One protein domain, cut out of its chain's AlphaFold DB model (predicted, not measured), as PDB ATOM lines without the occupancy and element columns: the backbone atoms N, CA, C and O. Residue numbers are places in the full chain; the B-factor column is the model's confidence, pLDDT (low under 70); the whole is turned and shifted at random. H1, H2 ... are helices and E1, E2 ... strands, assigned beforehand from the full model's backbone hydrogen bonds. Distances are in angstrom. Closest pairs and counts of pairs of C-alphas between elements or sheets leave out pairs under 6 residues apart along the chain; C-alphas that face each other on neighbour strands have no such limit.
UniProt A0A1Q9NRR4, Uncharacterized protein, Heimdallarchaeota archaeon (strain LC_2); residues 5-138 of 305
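What this domain is: This is residues 5 to 138 of the 305 residues of an uncharacterized protein of Heimdallarchaeota archaeon (strain LC_2) (UniProt A0A1Q9NRR4). A small head of short strands sits at one end of a long arm; the arm is the single long helix H3 with the stretch of residues 97 to 123 folding back beside it to the head. The head holds a four-stranded twisted sheet, E1, E2, E6, E5 in order and antiparallel, with the small hairpin E3 and E4 and the short helix H2 next to it, while H1 packs on H3 well out along the arm. The printed part has 134 residues, with three named helices and six named strands in the order H1, E1, E2, E3, E4, H2, H3, E5, E6. The class is mixed, helices and strands, with under half of the residues in named elements. The whole is loose, with a radius of gyration of the C-alphas of 20.3 A, and spans 72 by 30 by 27 A, the arm making the length.

How they stand to each other: H1, residues 5 to 10, touches H3, residues 71 to 96, which meets it with residues 85 to 92 alone; the closest C-alphas, of Leu 6 and Ala 88, are 5.1 A apart. They run opposite ways at a shallow tilt of 34 degrees, only just short of steep. E1, residues 25 to 29, and E2, residues 38 to 42, form a hairpin, with N 28 and O 39 at 2.8 A. E3, residues 53 to 55, and E4, residues 62 to 64, form another, with N 54 and O 63 at 2.8 A. H2, residues 65 to 68, only grazes the four-stranded sheet; the closest C-alphas of H2 and E3, those of Leu 54 and Ser 65, are 5.1 A apart. H3 only grazes that sheet too, with residues 71 to 73, and is near E1. E5, residues 124 to 127, an edge strand like E1, forms a hairpin with E6, residues 134 to 137, with N 126 and O 135 at 2.9 A. E6 is also the antiparallel neighbour of E2, with N 40 and O 136 at 2.9 A. In H1 and H3 every O i to N i+4 pair is within hydrogen-bond range; H2 is too short for such a pair.

Where its parts are: H1 begins at C-alpha 5 (223.025, 194.990, 72.251). E1 is 13.3 A long and E2 13.9 A. H3 runs 37.3 A, from C-alpha 71 (237.026, 181.563, 93.784) to C-alpha 96 (226.281, 204.831, 66.677). E5 is 10.0 A long, and E6, 10.5 A long, ends at C-alpha 137 (239.492, 164.723, 98.149).

The domain as a whole: The C-alphas farthest apart, of Leu 102 and Ser 129, are 72.8 A apart. The printed part has no cut. The links H1 to E1 and H3 to E5 are long, and residues 98 to 104 stand free. The mean pLDDT of the printed part is 87.2; residues 46, 50 and 97 to 109 are under 70.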
ATOM      1  N   ASN A   5     222.276 196.227  72.034       85.81
ATOM      2  CA  ASN A   5     223.025 194.990  72.251       85.81
ATOM      3  C   ASN A   5     223.288 194.765  73.746       85.81
ATOM      4  O   ASN A   5     223.099 193.646  74.229       85.81
ATOM      5  N   LEU A   6     223.654 195.812  74.495       84.88
ATOM      6  CA  LEU A   6     223.831 195.699  75.945       84.88
ATOM      7  C   LEU A   6     222.508 195.390  76.658       84.88
ATOM      8  O   LEU A   6     222.477 194.553  77.560       84.88
ATOM      9  N   ARG A   7     221.401 196.013  76.231       87.00
ATOM     10  CA  ARG A   7     220.078 195.722  76.798       87.00
ATOM     11  C   ARG A   7     219.685 194.261  76.567       87.00
ATOM     12  O   ARG A   7     219.314 193.589  77.521       87.00
ATOM     13  N   LYS A   8     219.848 193.757  75.339       88.88
ATOM     14  CA  LYS A   8     219.595 192.348  74.983       88.88
ATOM     15  C   LYS A   8     220.420 191.369  75.820       88.88
ATOM     16  O   LYS A   8     219.911 190.316  76.194       88.88
ATOM     17  N   LEU A   9     221.667 191.714  76.147       87.12
ATOM     18  CA  LEU A   9     222.514 190.892  77.016       87.12
ATOM     19  C   LEU A   9     221.950 190.783  78.446       87.12
ATOM     20  O   LEU A   9     222.065 189.730  79.064       87.12
ATOM     21  N   GLY A  10     221.318 191.844  78.958       85.69
ATOM     22  CA  GLY A  10     220.698 191.869  80.288       85.69
ATOM     23  C   GLY A  10     219.288 191.268  80.368       85.69
ATOM     24  O   GLY A  10     218.777 191.087  81.469       85.69
ATOM     25  N   GLU A  11     218.647 190.952  79.237       89.69
ATOM     26  CA  GLU A  11     217.270 190.424  79.190       89.69
ATOM     27  C   GLU A  11     217.166 188.951  79.640       89.69
ATOM     28  O   GLU A  11     216.071 188.485  79.962       89.69
ATOM     29  N   LYS A  12     218.278 188.199  79.673       85.00
ATOM     30  CA  LYS A  12     218.308 186.779  80.067       85.00
ATOM     31  C   LYS A  12     219.479 186.466  81.006       85.00
ATOM     32  O   LYS A  12     220.527 187.097  80.893       85.00
ATOM     33  N   PRO A  13     219.349 185.458  81.893       83.44
ATOM     34  CA  PRO A  13     220.477 184.958  82.671       83.44
ATOM     35  C   PRO A  13     221.596 184.458  81.753       83.44
ATOM     36  O   PRO A  13     221.349 183.686  80.825       83.44
ATOM     37  N   ILE A  14     222.831 184.873  82.034       86.31
ATOM     38  CA  ILE A  14     224.015 184.390  81.321       86.31
ATOM     39  C   ILE A  14     224.477 183.094  81.985       86.31
ATOM     40  O   ILE A  14     224.766 183.073  83.181       86.31
ATOM     41  N   SER A  15     224.573 182.024  81.197       85.00
ATOM     42  CA  SER A  15     225.179 180.765  81.626       85.00
ATOM     43  C   SER A  15     226.616 180.697  81.117       85.00
ATOM     44  O   SER A  15     226.852 180.813  79.914       85.00
ATOM     45  N   VAL A  16     227.573 180.528  82.031       88.50
ATOM     46  CA  VAL A  16     228.984 180.320  81.689       88.50
ATOM     47  C   VAL A  16     229.329 178.858  81.970       88.50
ATOM     48  O   VAL A  16     229.324 178.465  83.138       88.50
ATOM     49  N   PRO A  17     229.628 178.042  80.942       86.75
ATOM     50  CA  PRO A  17     229.972 176.647  81.154       86.75
ATOM     51  C   PRO A  17     231.332 176.538  81.845       86.75
ATOM     52  O   PRO A  17     232.312 177.166  81.433       86.75
ATOM     53  N   LEU A  18     231.385 175.710  82.883       88.31
ATOM     54  CA  LEU A  18     232.633 175.276  83.489       88.31
ATOM     55  C   LEU A  18     233.137 174.032  82.749       88.31
ATOM     56  O   LEU A  18     232.375 173.113  82.449       88.31
ATOM     57  N   VAL A  19     234.426 174.026  82.436       87.94
ATOM     58  CA  VAL A  19     235.133 172.938  81.764       87.94
ATOM     59  C   VAL A  19     235.688 171.968  82.818       87.94
ATOM     60  O   VAL A  19     236.437 172.402  83.698       87.94
ATOM     61  N   PRO A  20     235.320 170.676  82.775       90.44
ATOM     62  CA  PRO A  20     235.928 169.651  83.623       90.44
ATOM     63  C   PRO A  20     237.399 169.406  83.262       90.44
ATOM     64  O   PRO A  20     237.843 169.763  82.171       90.44
ATOM     65  N   ASP A  21     238.144 168.751  84.150       91.25
ATOM     66  CA  ASP A  21     239.469 168.227  83.816       91.25
ATOM     67  C   ASP A  21     239.400 167.068  82.797       91.25
ATOM     68  O   ASP A  21     238.324 166.623  82.383       91.25
ATOM     69  N   ASP A  22     240.565 166.586  82.364       91.00
ATOM     70  CA  ASP A  22     240.729 165.471  81.420       91.00
ATOM     71  C   ASP A  22     240.046 164.178  81.890       91.00
ATOM     72  O   ASP A  22     239.601 163.356  81.088       91.00
ATOM     73  N   GLN A  23     239.903 164.029  83.203       90.88
ATOM     74  CA  GLN A  23     239.199 162.936  83.843       90.88
ATOM     75  C   GLN A  23     237.719 163.244  84.080       90.88
ATOM     76  O   GLN A  23     237.037 162.434  84.702       90.88
ATOM     77  N   GLY A  24     237.163 164.348  83.580       92.50
ATOM     78  CA  GLY A  24     235.743 164.683  83.702       92.50
ATOM     79  C   GLY A  24     235.309 165.093  85.113       92.50
ATOM     80  O   GLY A  24     234.127 164.961  85.452       92.50
ATOM     81  N   PHE A  25     236.244 165.543  85.949       94.38
ATOM     82  CA  PHE A  25     235.969 166.088  87.272       94.38
ATOM     83  C   PHE A  25     235.956 167.609  87.258       94.38
ATOM     84  O   PHE A  25     236.693 168.260  86.525       94.38
ATOM     85  N   ILE A  26     235.127 168.183  88.123       94.06
ATOM     86  CA  ILE A  26     235.041 169.623  88.324       94.06
ATOM     87  C   ILE A  26     235.282 169.969  89.791       94.06
ATOM     88  O   ILE A  26     234.820 169.269  90.700       94.06
ATOM     89  N   GLY A  27     236.018 171.051  90.021       95.19
ATOM     90  CA  GLY A  27     236.321 171.552  91.348       95.19
ATOM     91  C   GLY A  27     235.109 172.156  92.036       95.19
ATOM     92  O   GLY A  27     234.233 172.759  91.408       95.19
ATOM     93  N   ARG A  28     235.081 172.006  93.354       96.00
ATOM     94  CA  ARG A  28     234.107 172.593  94.267       96.00
ATOM     95  C   ARG A  28     234.811 173.033  95.539       96.00
ATOM     96  O   ARG A  28     235.757 172.396  95.991       96.00
ATOM     97  N   GLU A  29     234.323 174.100  96.146       97.12
ATOM     98  CA  GLU A  29     234.839 174.631  97.402       97.12
ATOM     99  C   GLU A  29     233.703 174.824  98.401       97.12
ATOM    100  O   GLU A  29     232.603 175.237  98.053       97.12
ATOM    101  N   CYS A  30     233.928 174.468  99.665       96.94
ATOM    102  CA  CYS A  30     232.886 174.609 100.674       96.94
ATOM    103  C   CYS A  30     232.550 176.083 100.941       96.94
ATOM    104  O   CYS A  30     233.401 176.826 101.419       96.94
ATOM    105  N   SER A  31     231.286 176.477 100.771       94.62
ATOM    106  CA  SER A  31     230.818 177.835 101.098       94.62
ATOM    107  C   SER A  31     230.839 178.175 102.588       94.62
ATOM    108  O   SER A  31     230.783 179.350 102.947       94.62
ATOM    109  N   LYS A  32     230.935 177.180 103.478       95.12
ATOM    110  CA  LYS A  32     231.024 177.413 104.922       95.12
ATOM    111  C   LYS A  32     232.382 178.027 105.271       95.12
ATOM    112  O   LYS A  32     233.413 177.381 105.082       95.12
ATOM    113  N   GLU A  33     232.356 179.227 105.851       93.81
ATOM    114  CA  GLU A  33     233.547 180.025 106.189       93.81
ATOM    115  C   GLU A  33     234.559 179.272 107.051       93.81
ATOM    116  O   GLU A  33     235.753 179.287 106.786       93.81
ATOM    117  N   SER A  34     234.078 178.494 108.020       94.81
ATOM    118  CA  SER A  34     234.942 177.688 108.884       94.81
ATOM    119  C   SER A  34     235.582 176.471 108.188       94.81
ATOM    120  O   SER A  34     236.216 175.667 108.865       94.81
ATOM    121  N   CYS A  35     235.320 176.240 106.896       95.38
ATOM    122  CA  CYS A  35     235.797 175.077 106.146       95.38
ATOM    123  C   CYS A  35     236.596 175.491 104.907       95.38
ATOM    124  O   CYS A  35     237.786 175.201 104.859       95.38
ATOM    125  N   LYS A  36     235.952 176.112 103.903       95.62
ATOM    126  CA  LYS A  36     236.575 176.560 102.632       95.62
ATOM    127  C   LYS A  36     237.455 175.525 101.917       95.62
ATOM    128  O   LYS A  36     238.316 175.857 101.114       95.62
ATOM    129  N   ARG A  37     237.264 174.233 102.201       96.31
ATOM    130  CA  ARG A  37     238.085 173.173 101.610       96.31
ATOM    131  C   ARG A  37     237.610 172.838 100.202       96.31
ATOM    132  O   ARG A  37     236.407 172.703  99.966       96.31
ATOM    133  N   TYR A  38     238.581 172.628  99.317       97.12
ATOM    134  CA  TYR A  38     238.387 172.232  97.928       97.12
ATOM    135  C   TYR A  38     238.286 170.704  97.774       97.12
ATOM    136  O   TYR A  38     239.027 169.950  98.414       97.12
ATOM    137  N   PHE A  39     237.374 170.247  96.925       97.62
ATOM    138  CA  PHE A  39     237.176 168.853  96.521       97.62
ATOM    139  C   PHE A  39     236.715 168.804  95.062       97.62
ATOM    140  O   PHE A  39     236.323 169.822  94.500       97.62
ATOM    141  N   LYS A  40     236.745 167.627  94.440       96.69
ATOM    142  CA  LYS A  40     236.264 167.430  93.069       96.69
ATOM    143  C   LYS A  40     235.080 166.490  93.025       96.69
ATOM    144  O   LYS A  40     235.034 165.524  93.784       96.69
ATOM    145  N   ILE A  41     234.168 166.730  92.092       95.62
ATOM    146  CA  ILE A  41     233.056 165.826  91.783       95.62
ATOM    147  C   ILE A  41     233.106 165.435  90.310       95.62
ATOM    148  O   ILE A  41     233.449 166.258  89.464       95.62
ATOM    149  N   LYS A  42     232.782 164.179  89.993       94.94
ATOM    150  CA  LYS A  42     232.618 163.750  88.602       94.94
ATOM    151  C   LYS A  42     231.340 164.372  88.044       94.94
ATOM    152  O   LYS A  42     230.299 164.305  88.702       94.94
ATOM    153  N   VAL A  43     231.402 164.952  86.848       89.44
ATOM    154  CA  VAL A  43     230.198 165.460  86.174       89.44
ATOM    155  C   VAL A  43     229.269 164.292  85.846       89.44
ATOM    156  O   VAL A  43     229.694 163.292  85.267       89.44
ATOM    157  N   ILE A  44     227.993 164.417  86.216       83.88
ATOM    158  CA  ILE A  44     226.956 163.416  85.947       83.88
ATOM    159  C   ILE A  44     225.788 164.067  85.202       83.88
ATOM    160  O   ILE A  44     225.399 165.190  85.502       83.88
ATOM    161  N   GLN A  45     225.205 163.352  84.236       72.94
ATOM    162  CA  GLN A  45     224.192 163.909  83.322       72.94
ATOM    163  C   GLN A  45     222.896 164.366  84.012       72.94
ATOM    164  O   GLN A  45     222.192 165.218  83.485       72.94
ATOM    165  N   LYS A  46     222.559 163.784  85.170       69.75
ATOM    166  CA  LYS A  46     221.303 164.041  85.897       69.75
ATOM    167  C   LYS A  46     221.439 165.048  87.044       69.75
ATOM    168  O   LYS A  46     220.527 165.128  87.856       69.75
ATOM    169  N   PHE A  47     222.569 165.745  87.156       72.44
ATOM    170  CA  PHE A  47     222.801 166.695  88.241       72.44
ATOM    171  C   PHE A  47     222.572 168.124  87.768       72.44
ATOM    172  O   PHE A  47     223.301 168.630  86.914       72.44
ATOM    173  N   ASP A  48     221.552 168.761  88.326       72.19
ATOM    174  CA  ASP A  48     221.203 170.142  88.043       72.19
ATOM    175  C   ASP A  48     221.957 171.066  89.003       72.19
ATOM    176  O   ASP A  48     221.582 171.247  90.159       72.19
ATOM    177  N   GLU A  49     223.015 171.712  88.513       70.25
ATOM    178  CA  GLU A  49     223.831 172.624  89.320       70.25
ATOM    179  C   GLU A  49     223.056 173.831  89.891       70.25
ATOM    180  O   GLU A  49     223.549 174.504  90.805       70.25
ATOM    181  N   THR A  50     221.860 174.124  89.371       66.50
ATOM    182  CA  THR A  50     221.018 175.239  89.822       66.50
ATOM    183  C   THR A  50     220.009 174.834  90.894       66.50
ATOM    184  O   THR A  50     219.714 175.643  91.781       66.50
ATOM    185  N   ASN A  51     219.531 173.588  90.858       70.25
ATOM    186  CA  ASN A  51     218.458 173.102  91.730       70.25
ATOM    187  C   ASN A  51     218.914 172.054  92.751       70.25
ATOM    188  O   ASN A  51     218.326 171.962  93.833       70.25
ATOM    189  N   ASP A  52     219.981 171.312  92.465       85.19
ATOM    190  CA  ASP A  52     220.465 170.264  93.348       85.19
ATOM    191  C   ASP A  52     221.355 170.807  94.466       85.19
ATOM    192  O   ASP A  52     222.070 171.813  94.359       85.19
ATOM    193  N   ASN A  53     221.317 170.095  95.588       91.88
ATOM    194  CA  ASN A  53     222.203 170.355  96.709       91.88
ATOM    195  C   ASN A  53     223.479 169.523  96.588       91.88
ATOM    196  O   ASN A  53     223.435 168.354  96.213       91.88
ATOM    197  N   LEU A  54     224.593 170.108  97.020       94.50
ATOM    198  CA  LEU A  54     225.840 169.407  97.290       94.50
ATOM    199  C   LEU A  54     226.107 169.341  98.783       94.50
ATOM    200  O   LEU A  54     225.694 170.198  99.568       94.50
ATOM    201  N   VAL A  55     226.859 168.315  99.147       96.56
ATOM    202  CA  VAL A  55     227.446 168.137 100.464       96.56
ATOM    203  C   VAL A  55     228.944 168.410 100.374       96.56
ATOM    204  O   VAL A  55     229.638 167.909  99.492       96.56
ATOM    205  N   CYS A  56     229.476 169.188 101.312       97.25
ATOM    206  CA  CYS A  56     230.915 169.328 101.465       97.25
ATOM    207  C   CYS A  56     231.529 167.988 101.874       97.25
ATOM    208  O   CYS A  56     231.231 167.478 102.957       97.25
ATOM    209  N   ALA A  57     232.480 167.500 101.077       97.56
ATOM    210  CA  ALA A  57     233.151 166.228 101.318       97.56
ATOM    211  C   ALA A  57     233.873 166.133 102.680       97.56
ATOM    212  O   ALA A  57     234.131 165.038 103.158       97.56
ATOM    213  N   TYR A  58     234.181 167.254 103.339       95.94
ATOM    214  CA  TYR A  58     234.950 167.259 104.590       95.94
ATOM    215  C   TYR A  58     234.110 167.504 105.840       95.94
ATOM    216  O   TYR A  58     234.335 166.875 106.873       95.94
ATOM    217  N   CYS A  59     233.179 168.458 105.773       94.31
ATOM    218  CA  CYS A  59     232.426 168.912 106.945       94.31
ATOM    219  C   CYS A  59     230.943 168.530 106.920       94.31
ATOM    220  O   CYS A  59     230.234 168.872 107.861       94.31
ATOM    221  N   GLY A  60     230.466 167.888 105.848       94.25
ATOM    222  CA  GLY A  60     229.069 167.470 105.716       94.25
ATOM    223  C   GLY A  60     228.081 168.620 105.489       94.25
ATOM    224  O   GLY A  60     226.876 168.394 105.447       94.25
ATOM    225  N   TYR A  61     228.553 169.865 105.339       95.19
ATOM    226  CA  TYR A  61     227.678 171.008 105.069       95.19
ATOM    227  C   TYR A  61     226.908 170.805 103.763       95.19
ATOM    228  O   TYR A  61     227.527 170.616 102.717       95.19
ATOM    229  N   LYS A  62     225.576 170.887 103.831       95.50
ATOM    230  CA  LYS A  62     224.678 170.790 102.681       95.50
ATOM    231  C   LYS A  62     224.250 172.185 102.229       95.50
ATOM    232  O   LYS A  62     223.750 172.963 103.036       95.50
ATOM    233  N   GLY A  63     224.399 172.476 100.943       93.50
ATOM    234  CA  GLY A  63     223.952 173.732 100.341       93.50
ATOM    235  C   GLY A  63     223.674 173.578  98.851       93.50
ATOM    236  O   GLY A  63     223.958 172.530  98.277       93.50
ATOM    237  N   LYS A  64     223.143 174.624  98.214       92.38
ATOM    238  CA  LYS A  64     222.920 174.631  96.761       92.38
ATOM    239  C   LYS A  64     224.239 174.440  96.020       92.38
ATOM    240  O   LYS A  64     225.237 175.036  96.424       92.38
ATOM    241  N   SER A  65     224.244 173.665  94.940       89.56
ATOM    242  CA  SER A  65     225.456 173.374  94.166       89.56
ATOM    243  C   SER A  65     226.196 174.639  93.715       89.56
ATOM    244  O   SER A  65     227.407 174.740  93.900       89.56
ATOM    245  N   ASN A  66     225.469 175.654  93.246       88.44
ATOM    246  CA  ASN A  66     226.041 176.943  92.847       88.44
ATOM    247  C   ASN A  66     226.710 177.747  93.983       88.44
ATOM    248  O   ASN A  66     227.417 178.715  93.719       88.44
ATOM    249  N   SER A  67     226.516 177.367  95.248       92.12
ATOM    250  CA  SER A  67     227.261 177.956  96.366       92.12
ATOM    251  C   SER A  67     228.658 177.356  96.524       92.12
ATOM    252  O   SER A  67     229.458 177.895  97.278       92.12
ATOM    253  N   PHE A  68     228.964 176.256  95.832       95.38
ATOM    254  CA  PHE A  68     230.236 175.545  95.939       95.38
ATOM    255  C   PHE A  68     231.225 175.882  94.818       95.38
ATOM    256  O   PHE A  68     232.199 175.153  94.628       95.38
ATOM    257  N   PHE A  69     230.997 176.943  94.042       94.19
ATOM    258  CA  PHE A  69     231.994 177.382  93.068       94.19
ATOM    259  C   PHE A  69     233.261 177.856  93.778       94.19
ATOM    260  O   PHE A  69     233.186 178.576  94.775       94.19
ATOM    261  N   SER A  70     234.423 177.460  93.258       94.25
ATOM    262  CA  SER A  70     235.697 177.977  93.756       94.25
ATOM    263  C   SER A  70     235.869 179.448  93.380       94.25
ATOM    264  O   SER A  70     235.287 179.934  92.406       94.25
ATOM    265  N   GLU A  71     236.717 180.168  94.115       92.19
ATOM    266  CA  GLU A  71     237.026 181.563  93.784       92.19
ATOM    267  C   GLU A  71     237.531 181.729  92.344       92.19
ATOM    268  O   GLU A  71     237.169 182.695  91.668       92.19
ATOM    269  N   ASP A  72     238.321 180.779  91.846       92.81
ATOM    270  CA  ASP A  72     238.884 180.838  90.496       92.81
ATOM    271  C   ASP A  72     237.826 180.574  89.416       92.81
ATOM    272  O   ASP A  72     237.819 181.253  88.389       92.81
ATOM    273  N   GLN A  73     236.859 179.686  89.674       94.44
ATOM    274  CA  GLN A  73     235.691 179.507  88.801       94.44
ATOM    275  C   GLN A  73     234.841 180.787  88.746       94.44
ATOM    276  O   GLN A  73     234.408 181.202  87.670       94.44
ATOM    277  N   ILE A  74     234.655 181.465  89.886       92.94
ATOM    278  CA  ILE A  74     233.935 182.747  89.948       92.94
ATOM    279  C   ILE A  74     234.697 183.838  89.177       92.94
ATOM    280  O   ILE A  74     234.078 184.611  88.440       92.94
ATOM    281  N   LYS A  75     236.028 183.917  89.310       94.38
ATOM    282  CA  LYS A  75     236.872 184.868  88.557       94.38
ATOM    283  C   LYS A  75     236.811 184.614  87.051       94.38
ATOM    284  O   LYS A  75     236.704 185.576  86.288       94.38
ATOM    285  N   TYR A  76     236.832 183.348  86.630       94.56
ATOM    286  CA  TYR A  76     236.644 182.966  85.231       94.56
ATOM    287  C   TYR A  76     235.285 183.429  84.713       94.56
ATOM    288  O   TYR A  76     235.237 184.206  83.757       94.56
ATOM    289  N   ALA A  77     234.194 183.062  85.391       92.75
ATOM    290  CA  ALA A  77     232.846 183.442  84.978       92.75
ATOM    291  C   ALA A  77     232.677 184.966  84.867       92.75
ATOM    292  O   ALA A  77     232.158 185.462  83.866       92.75
ATOM    293  N   LYS A  78     233.198 185.727  85.841       93.62
ATOM    294  CA  LYS A  78     233.203 187.197  85.792       93.62
ATOM    295  C   LYS A  78     233.960 187.735  84.576       93.62
ATOM    296  O   LYS A  78     233.451 188.644  83.928       93.62
ATOM    297  N   SER A  79     235.122 187.173  84.239       94.69
ATOM    298  CA  SER A  79     235.905 187.622  83.077       94.69
ATOM    299  C   SER A  79     235.198 187.357  81.739       94.69
ATOM    300  O   SER A  79     235.245 188.199  80.843       94.69
ATOM    301  N   ILE A  80     234.463 186.243  81.626       93.50
ATOM    302  CA  ILE A  80     233.640 185.934  80.449       93.50
ATOM    303  C   ILE A  80     232.487 186.933  80.318       93.50
ATOM    304  O   ILE A  80     232.292 187.505  79.248       93.50
ATOM    305  N   VAL A  81     231.763 187.201  81.410       92.12
ATOM    306  CA  VAL A  81     230.661 188.178  81.412       92.12
ATOM    307  C   VAL A  81     231.169 189.588  81.089       92.12
ATOM    308  O   VAL A  81     230.545 190.298  80.303       92.12
ATOM    309  N   GLN A  82     232.321 189.986  81.634       91.81
ATOM    310  CA  GLN A  82     232.961 191.266  81.313       91.81
ATOM    311  C   GLN A  82     233.311 191.370  79.828       91.81
ATOM    312  O   GLN A  82     233.053 192.405  79.217       91.81
ATOM    313  N   LYS A  83     233.848 190.299  79.232       91.69
ATOM    314  CA  LYS A  83     234.131 190.250  77.795       91.69
ATOM    315  C   LYS A  83     232.854 190.372  76.957       91.69
ATOM    316  O   LYS A  83     232.820 191.192  76.046       91.69
ATOM    317  N   MET A  84     231.788 189.645  77.305       91.19
ATOM    318  CA  MET A  84     230.487 189.746  76.621       91.19
ATOM    319  C   MET A  84     229.903 191.165  76.692       91.19
ATOM    320  O   MET A  84     229.413 191.691  75.695       91.19
ATOM    321  N   ALA A  85     229.978 191.807  77.862       90.56
ATOM    322  CA  ALA A  85     229.519 193.183  78.039       90.56
ATOM    323  C   ALA A  85     230.359 194.174  77.217       90.56
ATOM    324  O   ALA A  85     229.802 195.052  76.558       90.56
ATOM    325  N   TYR A  86     231.686 194.007  77.209       90.31
ATOM    326  CA  TYR A  86     232.595 194.807  76.389       90.31
ATOM    327  C   TYR A  86     232.270 194.687  74.892       90.31
ATOM    328  O   TYR A  86     232.196 195.700  74.196       90.31
ATOM    329  N   GLU A  87     232.027 193.471  74.396       89.44
ATOM    330  CA  GLU A  87     231.654 193.220  72.998       89.44
ATOM    331  C   GLU A  87     230.304 193.863  72.642       89.44
ATOM    332  O   GLU A  87     230.182 194.502  71.595       89.44
ATOM    333  N   ALA A  88     229.308 193.768  73.529       89.31
ATOM    334  CA  ALA A  88     228.001 194.396  73.333       89.31
ATOM    335  C   ALA A  88     228.094 195.931  73.266       89.31
ATOM    336  O   ALA A  88     227.552 196.538  72.341       89.31
ATOM    337  N   ILE A  89     228.840 196.549  74.191       88.12
ATOM    338  CA  ILE A  89     229.086 198.001  74.215       88.12
ATOM    339  C   ILE A  89     229.853 198.442  72.966       88.12
ATOM    340  O   ILE A  89     229.472 199.417  72.321       88.12
ATOM    341  N   SER A  90     230.908 197.714  72.590       85.38
ATOM    342  CA  SER A  90     231.716 198.022  71.404       85.38
ATOM    343  C   SER A  90     230.868 198.006  70.132       85.38
ATOM    344  O   SER A  90     231.015 198.871  69.267       85.38
ATOM    345  N   LYS A  91     229.930 197.056  70.035       85.69
ATOM    346  CA  LYS A  91     228.991 196.954  68.916       85.69
ATOM    347  C   LYS A  91     227.963 198.086  68.915       85.69
ATOM    348  O   LYS A  91     227.712 198.662  67.861       85.69
ATOM    349  N   ASP A  92     227.405 198.439  70.074       86.62
ATOM    350  CA  ASP A  92     226.485 199.577  70.201       86.62
ATOM    351  C   ASP A  92     227.162 200.902  69.808       86.62
ATOM    352  O   ASP A  92     226.590 201.680  69.044       86.62
ATOM    353  N   LEU A  93     228.404 201.129  70.248       83.06
ATOM    354  CA  LEU A  93     229.189 202.309  69.873       83.06
ATOM    355  C   LEU A  93     229.532 202.328  68.378       83.06
ATOM    356  O   LEU A  93     229.394 203.366  67.734       83.06
ATOM    357  N   SER A  94     229.918 201.185  67.804       79.38
ATOM    358  CA  SER A  94     230.194 201.076  66.364       79.38
ATOM    359  C   SER A  94     228.949 201.377  65.525       79.38
ATOM    360  O   SER A  94     229.047 202.056  64.510       79.38
ATOM    361  N   ASN A  95     227.766 200.940  65.971       79.12
ATOM    362  CA  ASN A  95     226.497 201.231  65.300       79.12
ATOM    363  C   ASN A  95     226.067 202.704  65.433       79.12
ATOM    364  O   ASN A  95     225.281 203.191  64.619       79.12
ATOM    365  N   MET A  96     226.539 203.404  66.469       74.50
ATOM    366  CA  MET A  96     226.281 204.831  66.677       74.50
ATOM    367  C   MET A  96     227.153 205.707  65.771       74.50
ATOM    368  O   MET A  96     226.740 206.806  65.401       74.50
ATOM    369  N   TYR A  97     228.333 205.219  65.387       68.81
ATOM    370  CA  TYR A  97     229.221 205.907  64.463       68.81
ATOM    371  C   TYR A  97     228.690 205.824  63.023       68.81
ATOM    372  O   TYR A  97     228.566 204.743  62.446       68.81
ATOM    373  N   ARG A  98     228.390 206.979  62.416       62.59
ATOM    374  CA  ARG A  98     228.060 207.101  60.988       62.59
ATOM    375  C   ARG A  98     229.246 207.731  60.241       62.59
ATOM    376  O   ARG A  98     229.759 208.739  60.715       62.59
ATOM    377  N   PRO A  99     229.662 207.218  59.066       56.44
ATOM    378  CA  PRO A  99     230.874 207.666  58.360       56.44
ATOM    379  C   PRO A  99     230.937 209.132  57.872       56.44
ATOM    380  O   PRO A  99     231.907 209.476  57.206       56.44
ATOM    381  N   ASN A 100     229.949 209.986  58.173       56.44
ATOM    382  CA  ASN A 100     229.840 211.353  57.634       56.44
ATOM    383  C   ASN A 100     230.066 212.484  58.658       56.44
ATOM    384  O   ASN A 100     229.942 213.647  58.283       56.44
ATOM    385  N   ASP A 101     230.418 212.186  59.912       55.12
ATOM    386  CA  ASP A 101     230.664 213.221  60.925       55.12
ATOM    387  C   ASP A 101     232.164 213.502  61.115       55.12
ATOM    388  O   ASP A 101     232.988 212.593  61.214       55.12
ATOM    389  N   LEU A 102     232.517 214.789  61.218       55.75
ATOM    390  CA  LEU A 102     233.871 215.348  61.413       55.75
ATOM    391  C   LEU A 102     234.557 214.935  62.741       55.75
ATOM    392  O   LEU A 102     235.594 215.488  63.106       55.75
ATOM    393  N   ILE A 103     233.987 213.985  63.484       58.94
ATOM    394  CA  ILE A 103     234.414 213.579  64.824       58.94
ATOM    395  C   ILE A 103     234.878 212.122  64.770       58.94
ATOM    396  O   ILE A 103     234.070 211.203  64.665       58.94
ATOM    397  N   LYS A 104     236.190 211.892  64.894       58.34
ATOM    398  CA  LYS A 104     236.743 210.543  65.077       58.34
ATOM    399  C   LYS A 104     236.586 210.124  66.537       58.34
ATOM    400  O   LYS A 104     237.286 210.642  67.407       58.34
ATOM    401  N   LEU A 105     235.685 209.184  66.809       59.31
ATOM    402  CA  LEU A 105     235.556 208.584  68.135       59.31
ATOM    403  C   LEU A 105     236.585 207.451  68.279       59.31
ATOM    404  O   LEU A 105     236.493 206.436  67.590       59.31
ATOM    405  N   TYR A 106     237.563 207.614  69.169       57.72
ATOM    406  CA  TYR A 106     238.536 206.570  69.500       57.72
ATOM    407  C   TYR A 106     238.149 205.902  70.820       57.72
ATOM    408  O   TYR A 106     238.222 206.516  71.883       57.72
ATOM    409  N   ILE A 107     237.750 204.631  70.765       60.62
ATOM    410  CA  ILE A 107     237.538 203.815  71.965       60.62
ATOM    411  C   ILE A 107     238.889 203.203  72.338       60.62
ATOM    412  O   ILE A 107     239.361 202.284  71.679       60.62
ATOM    413  N   SER A 108     239.531 203.737  73.379       58.41
ATOM    414  CA  SER A 108     240.878 203.331  73.814       58.41
ATOM    415  C   SER A 108     240.878 202.311  74.963       58.41
ATOM    416  O   SER A 108     241.854 202.215  75.708       58.41
ATOM    417  N   SER A 109     239.792 201.558  75.154       66.88
ATOM    418  CA  SER A 109     239.773 200.508  76.175       66.88
ATOM    419  C   SER A 109     240.261 199.193  75.568       66.88
ATOM    420  O   SER A 109     239.649 198.734  74.607       66.88
ATOM    421  N   PRO A 110     241.316 198.554  76.102       74.81
ATOM    422  CA  PRO A 110     241.667 197.203  75.686       74.81
ATOM    423  C   PRO A 110     240.543 196.220  76.066       74.81
ATOM    424  O   PRO A 110     239.839 196.448  77.060       74.81
ATOM    425  N   PRO A 111     240.356 195.128  75.302       78.38
ATOM    426  CA  PRO A 111     239.378 194.105  75.643       78.38
ATOM    427  C   PRO A 111     239.743 193.429  76.978       78.38
ATOM    428  O   PRO A 111     240.930 193.230  77.255       78.38
ATOM    429  N   PRO A 112     238.752 193.033  77.800       86.19
ATOM    430  CA  PRO A 112     239.006 192.313  79.043       86.19
ATOM    431  C   PRO A 112     239.767 191.007  78.798       86.19
ATOM    432  O   PRO A 112     239.424 190.230  77.901       86.19
ATOM    433  N   THR A 113     240.772 190.731  79.626       90.06
ATOM    434  CA  THR A 113     241.477 189.444  79.636       90.06
ATOM    435  C   THR A 113     240.624 188.368  80.301       90.06
ATOM    436  O   THR A 113     240.062 188.589  81.374       90.06
ATOM    437  N   ILE A 114     240.557 187.184  79.688       89.69
ATOM    438  CA  ILE A 114     239.871 186.024  80.271       89.69
ATOM    439  C   ILE A 114     240.782 185.380  81.320       89.69
ATOM    440  O   ILE A 114     241.928 185.041  81.027       89.69
ATOM    441  N   ASN A 115     240.258 185.182  82.528       89.81
ATOM    442  CA  ASN A 115     240.943 184.460  83.599       89.81
ATOM    443  C   ASN A 115     240.632 182.974  83.485       89.81
ATOM    444  O   ASN A 115     239.504 182.592  83.758       89.81
ATOM    445  N   TYR A 116     241.594 182.125  83.152       87.88
ATOM    446  CA  TYR A 116     241.372 180.678  83.175       87.88
ATOM    447  C   TYR A 116     241.629 180.112  84.574       87.88
ATOM    448  O   TYR A 116     242.546 180.554  85.264       87.88
ATOM    449  N   TYR A 117     240.831 179.127  84.988       88.25
ATOM    450  CA  TYR A 117     241.078 178.368  86.213       88.25
ATOM    451  C   TYR A 117     241.742 177.029  85.884       88.25
ATOM    452  O   TYR A 117     241.591 176.496  84.785       88.25
ATOM    453  N   GLN A 118     242.466 176.482  86.855       85.88
ATOM    454  CA  GLN A 118     243.018 175.133  86.787       85.88
ATOM    455  C   GLN A 118     242.539 174.336  87.987       85.88
ATOM    456  O   GLN A 118     242.567 174.806  89.126       85.88
ATOM    457  N   GLU A 119     242.093 173.115  87.725       89.81
ATOM    458  CA  GLU A 119     241.620 172.240  88.782       89.81
ATOM    459  C   GLU A 119     242.799 171.663  89.577       89.81
ATOM    460  O   GLU A 119     243.783 171.189  89.008       89.81
ATOM    461  N   LYS A 120     242.706 171.684  90.913       89.56
ATOM    462  CA  LYS A 120     243.807 171.250  91.791       89.56
ATOM    463  C   LYS A 120     244.014 169.739  91.702       89.56
ATOM    464  O   LYS A 120     243.050 168.983  91.608       89.56
ATOM    465  N   GLN A 121     245.257 169.277  91.800       89.06
ATOM    466  CA  GLN A 121     245.541 167.847  91.926       89.06
ATOM    467  C   GLN A 121     245.237 167.379  93.354       89.06
ATOM    468  O   GLN A 121     245.707 167.972  94.329       89.06
ATOM    469  N   LEU A 122     244.396 166.351  93.461       91.25
ATOM    470  CA  LEU A 122     243.929 165.752  94.711       91.25
ATOM    471  C   LEU A 122     244.367 164.286  94.765       91.25
ATOM    472  O   LEU A 122     244.661 163.686  93.737       91.25
ATOM    473  N   GLU A 123     244.409 163.711  95.964       91.75
ATOM    474  CA  GLU A 123     245.098 162.434  96.199       91.75
ATOM    475  C   GLU A 123     244.172 161.221  96.114       91.75
ATOM    476  O   GLU A 123     244.557 160.178  95.592       91.75
ATOM    477  N   THR A 124     242.957 161.330  96.663       94.44
ATOM    478  CA  THR A 124     242.119 160.151  96.915       94.44
ATOM    479  C   THR A 124     240.866 160.183  96.061       94.44
ATOM    480  O   THR A 124     239.941 160.948  96.336       94.44
ATOM    481  N   HIS A 125     240.837 159.322  95.045       96.31
ATOM    482  CA  HIS A 125     239.661 159.063  94.224       96.31
ATOM    483  C   HIS A 125     238.731 158.062  94.924       96.31
ATOM    484  O   HIS A 125     239.154 156.970  95.303       96.31
ATOM    485  N   ILE A 126     237.464 158.439  95.113       96.75
ATOM    486  CA  ILE A 126     236.478 157.661  95.868       96.75
ATOM    487  C   ILE A 126     235.251 157.395  94.999       96.75
ATOM    488  O   ILE A 126     234.656 158.321  94.450       96.75
ATOM    489  N   ILE A 127     234.826 156.131  94.962       96.31
ATOM    490  CA  ILE A 127     233.532 155.698  94.429       96.31
ATOM    491  C   ILE A 127     232.605 155.443  95.618       96.31
ATOM    492  O   ILE A 127     232.922 154.640  96.494       96.31
ATOM    493  N   CYS A 128     231.476 156.148  95.696       96.00
ATOM    494  CA  CYS A 128     230.555 155.988  96.820       96.00
ATOM    495  C   CYS A 128     229.866 154.617  96.793       96.00
ATOM    496  O   CYS A 128     229.157 154.310  95.841       96.00
ATOM    497  N   SER A 129     229.970 153.848  97.878       94.75
ATOM    498  CA  SER A 129     229.273 152.564  98.056       94.75
ATOM    499  C   SER A 129     227.740 152.679  98.035       94.75
ATOM    500  O   SER A 129     227.057 151.717  97.707       94.75
ATOM    501  N   ASN A 130     227.192 153.853  98.367       94.38
ATOM    502  CA  ASN A 130     225.747 154.071  98.478       94.38
ATOM    503  C   ASN A 130     225.089 154.562  97.177       94.38
ATOM    504  O   ASN A 130     223.946 154.216  96.903       94.38
ATOM    505  N   CYS A 131     225.767 155.405  96.391       94.19
ATOM    506  CA  CYS A 131     225.175 156.001  95.183       94.19
ATOM    507  C   CYS A 131     226.061 155.916  93.933       94.19
ATOM    508  O   CYS A 131     225.738 156.541  92.928       94.19
ATOM    509  N   SER A 132     227.197 155.219  94.004       95.38
ATOM    510  CA  SER A 132     228.158 154.987  92.910       95.38
ATOM    511  C   SER A 132     228.804 156.233  92.288       95.38
ATOM    512  O   SER A 132     229.664 156.112  91.416       95.38
ATOM    513  N   ASN A 133     228.447 157.435  92.746       95.06
ATOM    514  CA  ASN A 133     229.050 158.676  92.273       95.06
ATOM    515  C   ASN A 133     230.505 158.798  92.733       95.06
ATOM    516  O   ASN A 133     230.868 158.377  93.837       95.06
ATOM    517  N   GLN A 134     231.308 159.429  91.881       96.56
ATOM    518  CA  GLN A 134     232.748 159.564  92.055       96.56
ATOM    519  C   GLN A 134     233.131 160.983  92.470       96.56
ATOM    520  O   GLN A 134     232.548 161.968  92.005       96.56
ATOM    521  N   TYR A 135     234.115 161.086  93.352       97.12
ATOM    522  CA  TYR A 135     234.624 162.353  93.866       97.12
ATOM    523  C   TYR A 135     236.076 162.200  94.323       97.12
ATOM    524  O   TYR A 135     236.544 161.087  94.564       97.12
ATOM    525  N   ILE A 136     236.801 163.315  94.415       97.56
ATOM    526  CA  ILE A 136     238.218 163.327  94.800       97.56
ATOM    527  C   ILE A 136     238.425 164.326  95.938       97.56
ATOM    528  O   ILE A 136     237.864 165.425  95.924       97.56
ATOM    529  N   VAL A 137     239.217 163.938  96.935       97.31
ATOM    530  CA  VAL A 137     239.492 164.723  98.149       97.31
ATOM    531  C   VAL A 137     240.970 164.669  98.534       97.31
ATOM    532  O   VAL A 137     241.733 163.833  98.048       97.31
ATOM    533  N   TYR A 138     241.363 165.552  99.451       94.75
ATOM    534  CA  TYR A 138     242.589 165.408 100.235       94.75
ATOM    535  C   TYR A 138     242.374 164.451 101.411       94.75
ATOM    536  O   TYR A 138     241.396 164.592 102.154       94.75
TER     537      TYR A 138